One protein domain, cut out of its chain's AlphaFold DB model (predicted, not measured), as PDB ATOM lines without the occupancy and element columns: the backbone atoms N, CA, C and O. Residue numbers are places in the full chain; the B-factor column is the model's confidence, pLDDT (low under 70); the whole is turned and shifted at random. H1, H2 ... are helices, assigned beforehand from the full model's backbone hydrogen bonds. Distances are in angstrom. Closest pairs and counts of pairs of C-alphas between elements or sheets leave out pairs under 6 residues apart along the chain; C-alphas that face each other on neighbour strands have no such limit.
ATOM      1  N   MET A   2     232.215 264.131 218.055       46.44
ATOM      2  CA  MET A   2     232.156 265.381 218.839       46.44
ATOM      3  C   MET A   2     232.707 266.602 218.072       46.44
ATOM      4  O   MET A   2     232.093 267.663 218.088       46.44
ATOM      5  N   ALA A   3     233.809 266.436 217.327       48.53
ATOM      6  CA  ALA A   3     234.380 267.498 216.492       48.53
ATOM      7  C   ALA A   3     233.473 267.882 215.308       48.53
ATOM      8  O   ALA A   3     233.251 269.062 215.072       48.53
ATOM      9  N   SER A   4     232.877 266.907 214.612       51.66
ATOM     10  CA  SER A   4     231.967 267.164 213.486       51.66
ATOM     11  C   SER A   4     230.689 267.891 213.921       51.66
ATOM     12  O   SER A   4     230.262 268.817 213.244       51.66
ATOM     13  N   GLY A   5     230.120 267.538 215.081       62.25
ATOM     14  CA  GLY A   5     228.975 268.256 215.651       62.25
ATOM     15  C   GLY A   5     229.309 269.699 216.041       62.25
ATOM     16  O   GLY A   5     228.529 270.603 215.753       62.25
ATOM     17  N   LYS A   6     230.494 269.935 216.628       63.62
ATOM     18  CA  LYS A   6     230.968 271.295 216.932       63.62
ATOM     19  C   LYS A   6     231.203 272.106 215.656       63.62
ATOM     20  O   LYS A   6     230.737 273.225 215.576       63.62
ATOM     21  N   ILE A   7     231.812 271.532 214.619       67.25
ATOM     22  CA  ILE A   7     232.025 272.226 213.337       67.25
ATOM     23  C   ILE A   7     230.690 272.651 212.701       67.25
ATOM     24  O   ILE A   7     230.545 273.802 212.295       67.25
ATOM     25  N   VAL A   8     229.688 271.765 212.667       69.75
ATOM     26  CA  VAL A   8     228.348 272.110 212.154       69.75
ATOM     27  C   VAL A   8     227.700 273.212 212.994       69.75
ATOM     28  O   VAL A   8     227.166 274.168 212.438       69.75
ATOM     29  N   ASN A   9     227.793 273.128 214.324       70.25
ATOM     30  CA  ASN A   9     227.263 274.157 215.218       70.25
ATOM     31  C   ASN A   9     227.996 275.503 215.059       70.25
ATOM     32  O   ASN A   9     227.398 276.562 215.236       70.25
ATOM     33  N   MET A  10     229.279 275.488 214.696       72.56
ATOM     34  CA  MET A  10     230.090 276.682 214.451       72.56
ATOM     35  C   MET A  10     229.590 277.436 213.220       72.56
ATOM     36  O   MET A  10     229.268 278.618 213.304       72.56
ATOM     37  N   PHE A  11     229.458 276.735 212.090       71.06
ATOM     38  CA  PHE A  11     228.957 277.325 210.849       71.06
ATOM     39  C   PHE A  11     227.486 277.726 210.958       71.06
ATOM     40  O   PHE A  11     227.110 278.794 210.475       71.06
ATOM     41  N   ALA A  12     226.666 276.918 211.637       72.12
ATOM     42  CA  ALA A  12     225.264 277.236 211.870       72.12
ATOM     43  C   ALA A  12     225.104 278.477 212.759       72.12
ATOM     44  O   ALA A  12     224.368 279.384 212.395       72.12
ATOM     45  N   SER A  13     225.816 278.560 213.888       67.38
ATOM     46  CA  SER A  13     225.726 279.720 214.789       67.38
ATOM     47  C   SER A  13     226.244 281.003 214.142       67.38
ATOM     48  O   SER A  13     225.570 282.026 214.228       67.38
ATOM     49  N   PHE A  14     227.375 280.951 213.431       72.81
ATOM     50  CA  PHE A  14     227.902 282.105 212.699       72.81
ATOM     51  C   PHE A  14     226.958 282.549 211.573       72.81
ATOM     52  O   PHE A  14     226.651 283.734 211.450       72.81
ATOM     53  N   GLY A  15     226.459 281.595 210.780       70.69
ATOM     54  CA  GLY A  15     225.523 281.854 209.690       70.69
ATOM     55  C   GLY A  15     224.209 282.447 210.192       70.69
ATOM     56  O   GLY A  15     223.798 283.497 209.713       70.69
ATOM     57  N   VAL A  16     223.588 281.834 211.204       75.44
ATOM     58  CA  VAL A  16     222.340 282.321 211.812       75.44
ATOM     59  C   VAL A  16     222.537 283.691 212.457       75.44
ATOM     60  O   VAL A  16     221.685 284.555 212.278       75.44
ATOM     61  N   ALA A  17     223.653 283.932 213.152       66.81
ATOM     62  CA  ALA A  17     223.942 285.240 213.735       66.81
ATOM     63  C   ALA A  17     224.114 286.319 212.655       66.81
ATOM     64  O   ALA A  17     223.548 287.401 212.776       66.81
ATOM     65  N   ARG A  18     224.843 286.027 211.570       72.81
ATOM     66  CA  ARG A  18     225.039 286.980 210.468       72.81
ATOM     67  C   ARG A  18     223.761 287.261 209.694       72.81
ATOM     68  O   ARG A  18     223.442 288.426 209.496       72.81
ATOM     69  N   ILE A  19     223.047 286.210 209.296       74.62
ATOM     70  CA  ILE A  19     221.742 286.297 208.629       74.62
ATOM     71  C   ILE A  19     220.783 287.075 209.525       74.62
ATOM     72  O   ILE A  19     220.128 287.999 209.056       74.62
ATOM     73  N   GLY A  20     220.762 286.764 210.822       68.50
ATOM     74  CA  GLY A  20     219.906 287.431 211.789       68.50
ATOM     75  C   GLY A  20     220.188 288.925 211.917       68.50
ATOM     76  O   GLY A  20     219.259 289.722 211.846       68.50
ATOM     77  N   LEU A  21     221.461 289.310 212.027       68.75
ATOM     78  CA  LEU A  21     221.869 290.715 212.092       68.75
ATOM     79  C   LEU A  21     221.644 291.468 210.768       68.75
ATOM     80  O   LEU A  21     221.449 292.675 210.799       68.75
ATOM     81  N   SER A  22     221.666 290.785 209.614       68.75
ATOM     82  CA  SER A  22     221.473 291.422 208.301       68.75
ATOM     83  C   SER A  22     220.019 291.500 207.826       68.75
ATOM     84  O   SER A  22     219.688 292.392 207.055       68.75
ATOM     85  N   LEU A  23     219.168 290.541 208.212       65.00
ATOM     86  CA  LEU A  23     217.788 290.423 207.715       65.00
ATOM     87  C   LEU A  23     216.749 290.972 208.685       65.00
ATOM     88  O   LEU A  23     215.707 291.450 208.242       65.00
ATOM     89  N   PHE A  24     216.988 290.889 209.995       64.69
ATOM     90  CA  PHE A  24     216.029 291.390 210.972       64.69
ATOM     91  C   PHE A  24     216.354 292.842 211.293       64.69
ATOM     92  O   PHE A  24     217.149 293.131 212.188       64.69
ATOM     93  N   SER A  25     215.713 293.756 210.560       55.19
ATOM     94  CA  SER A  25     215.687 295.160 210.957       55.19
ATOM     95  C   SER A  25     215.055 295.272 212.341       55.19
ATOM     96  O   SER A  25     214.099 294.571 212.683       55.19
ATOM     97  N   ARG A  33     209.259 286.782 213.579       80.25
ATOM     98  CA  ARG A  33     208.235 285.811 214.009       80.25
ATOM     99  C   ARG A  33     208.029 284.700 212.980       80.25
ATOM    100  O   ARG A  33     207.991 283.532 213.364       80.25
ATOM    101  N   TYR A  34     207.939 285.038 211.691       82.44
ATOM    102  CA  TYR A  34     207.821 284.039 210.621       82.44
ATOM    103  C   TYR A  34     209.056 283.141 210.536       82.44
ATOM    104  O   TYR A  34     208.922 281.923 210.416       82.44
ATOM    105  N   PHE A  35     210.251 283.718 210.661       79.19
ATOM    106  CA  PHE A  35     211.491 282.949 210.688       79.19
ATOM    107  C   PHE A  35     211.539 281.972 211.869       79.19
ATOM    108  O   PHE A  35     211.820 280.791 211.677       79.19
ATOM    109  N   VAL A  36     211.204 282.427 213.081       79.00
ATOM    110  CA  VAL A  36     211.161 281.571 214.278       79.00
ATOM    111  C   VAL A  36     210.125 280.455 214.124       79.00
ATOM    112  O   VAL A  36     210.420 279.305 214.457       79.00
ATOM    113  N   LEU A  37     208.941 280.754 213.578       85.31
ATOM    114  CA  LEU A  37     207.923 279.741 213.283       85.31
ATOM    115  C   LEU A  37     208.456 278.680 212.320       85.31
ATOM    116  O   LEU A  37     208.335 277.489 212.610       85.31
ATOM    117  N   LEU A  38     209.096 279.096 211.225       86.06
ATOM    118  CA  LEU A  38     209.663 278.191 210.230       86.06
ATOM    119  C   LEU A  38     210.753 277.300 210.838       86.06
ATOM    120  O   LEU A  38     210.687 276.080 210.708       86.06
ATOM    121  N   VAL A  39     211.693 277.885 211.587       83.75
ATOM    122  CA  VAL A  39     212.741 277.137 212.299       83.75
ATOM    123  C   VAL A  39     212.139 276.145 213.300       83.75
ATOM    124  O   VAL A  39     212.607 275.009 213.383       83.75
ATOM    125  N   SER A  40     211.084 276.528 214.029       82.94
ATOM    126  CA  SER A  40     210.410 275.640 214.986       82.94
ATOM    127  C   SER A  40     209.737 274.450 214.298       82.94
ATOM    128  O   SER A  40     209.882 273.317 214.756       82.94
ATOM    129  N   LEU A  41     209.076 274.684 213.159       89.69
ATOM    130  CA  LEU A  41     208.421 273.640 212.371       89.69
ATOM    131  C   LEU A  41     209.457 272.681 211.785       89.69
ATOM    132  O   LEU A  41     209.299 271.465 211.889       89.69
ATOM    133  N   THR A  42     210.552 273.215 211.237       87.50
ATOM    134  CA  THR A  42     211.665 272.402 210.742       87.50
ATOM    135  C   THR A  42     212.294 271.581 211.868       87.50
ATOM    136  O   THR A  42     212.519 270.385 211.696       87.50
ATOM    137  N   SER A  43     212.532 272.178 213.040       85.44
ATOM    138  CA  SER A  43     213.075 271.470 214.206       85.44
ATOM    139  C   SER A  43     212.138 270.359 214.691       85.44
ATOM    140  O   SER A  43     212.597 269.246 214.948       85.44
ATOM    141  N   CYS A  44     210.828 270.618 214.734       89.94
ATOM    142  CA  CYS A  44     209.814 269.627 215.087       89.94
ATOM    143  C   CYS A  44     209.803 268.454 214.094       89.94
ATOM    144  O   CYS A  44     209.866 267.295 214.504       89.94
ATOM    145  N   GLY A  45     209.820 268.742 212.787       90.50
ATOM    146  CA  GLY A  45     209.898 267.717 211.744       90.50
ATOM    147  C   GLY A  45     211.158 266.857 211.863       90.50
ATOM    148  O   GLY A  45     211.074 265.629 211.859       90.50
ATOM    149  N   LEU A  46     212.324 267.483 212.057       88.25
ATOM    150  CA  LEU A  46     213.587 266.772 212.276       88.25
ATOM    151  C   LEU A  46     213.564 265.926 213.555       88.25
ATOM    152  O   LEU A  46     214.099 264.819 213.557       88.25
ATOM    153  N   PHE A  47     212.931 266.405 214.626       87.88
ATOM    154  CA  PHE A  47     212.797 265.654 215.871       87.88
ATOM    155  C   PHE A  47     211.907 264.417 215.705       87.88
ATOM    156  O   PHE A  47     212.274 263.339 216.170       87.88
ATOM    157  N   ILE A  48     210.779 264.541 214.998       90.94
ATOM    158  CA  ILE A  48     209.903 263.404 214.678       90.94
ATOM    159  C   ILE A  48     210.661 262.378 213.827       90.94
ATOM    160  O   ILE A  48     210.664 261.192 214.156       90.94
ATOM    161  N   LEU A  49     211.373 262.825 212.788       90.44
ATOM    162  CA  LEU A  49     212.204 261.951 211.952       90.44
ATOM    163  C   LEU A  49     213.312 261.259 212.760       90.44
ATOM    164  O   LEU A  49     213.562 260.066 212.575       90.44
ATOM    165  N   ALA A  50     213.959 261.977 213.680       86.00
ATOM    166  CA  ALA A  50     214.969 261.421 214.574       86.00
ATOM    167  C   ALA A  50     214.377 260.375 215.533       86.00
ATOM    168  O   ALA A  50     214.978 259.324 215.756       86.00
ATOM    169  N   GLN A  51     213.182 260.621 216.080       87.38
ATOM    170  CA  GLN A  51     212.493 259.638 216.915       87.38
ATOM    171  C   GLN A  51     212.105 258.393 216.122       87.38
ATOM    172  O   GLN A  51     212.287 257.282 216.617       87.38
ATOM    173  N   GLU A  52     211.609 258.558 214.899       88.25
ATOM    174  CA  GLU A  52     211.178 257.433 214.074       88.25
ATOM    175  C   GLU A  52     212.369 256.584 213.616       88.25
ATOM    176  O   GLU A  52     212.362 255.362 213.752       88.25
ATOM    177  N   THR A  53     213.461 257.220 213.185       86.38
ATOM    178  CA  THR A  53     214.713 256.513 212.863       86.38
ATOM    179  C   THR A  53     215.293 255.782 214.074       86.38
ATOM    180  O   THR A  53     215.741 254.642 213.934       86.38
TER     181      THR A  53
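What this domain is: This is residues 2 to 25 and 33 to 53 of the 347 residues of the protein "Hypothetical protein" of Trieres chinensis (UniProt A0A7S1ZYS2). Two long helices make a flat, open V: H1 runs toward the cut in the chain and H2 runs back the opposite way, with a wide gap between them. Their nearer ends lie by the cut and their free ends spread apart. The printed part has 45 residues, with two named helices, H1 then H2, and no named strand; the class is all helix. It is loose, with a radius of gyration of the C-alphas of 13.1 A and spans of 38 by 29 by 6 A.

How they stand to each other: H1, residues 2 to 23, and H2, residues 33 to 53, are apart, with no C-alpha of the one within 8 A of the other. Residues 2 to 19 of H1 and 36 to 53 of H2 stand free. In H1 and H2 every O i to N i+4 pair is within hydrogen-bond range.

Where its parts are: H1 begins at C-alpha 2 (232.156, 265.381, 218.839) and measures 30.9 A from first to last C-alpha. H2 measures 30.0 A and ends at C-alpha 53 (214.713, 256.513, 212.863).

The domain as a whole: The C-alphas farthest apart, of Ser 25 and Thr 53, are 38.7 A apart. Residues 26 to 32 are not printed; C-alphas 25 and 33 are 12.3 A apart across the cut. The pLDDT is under 70 at residues 2 to 8, 13, 17 and 20 to 25.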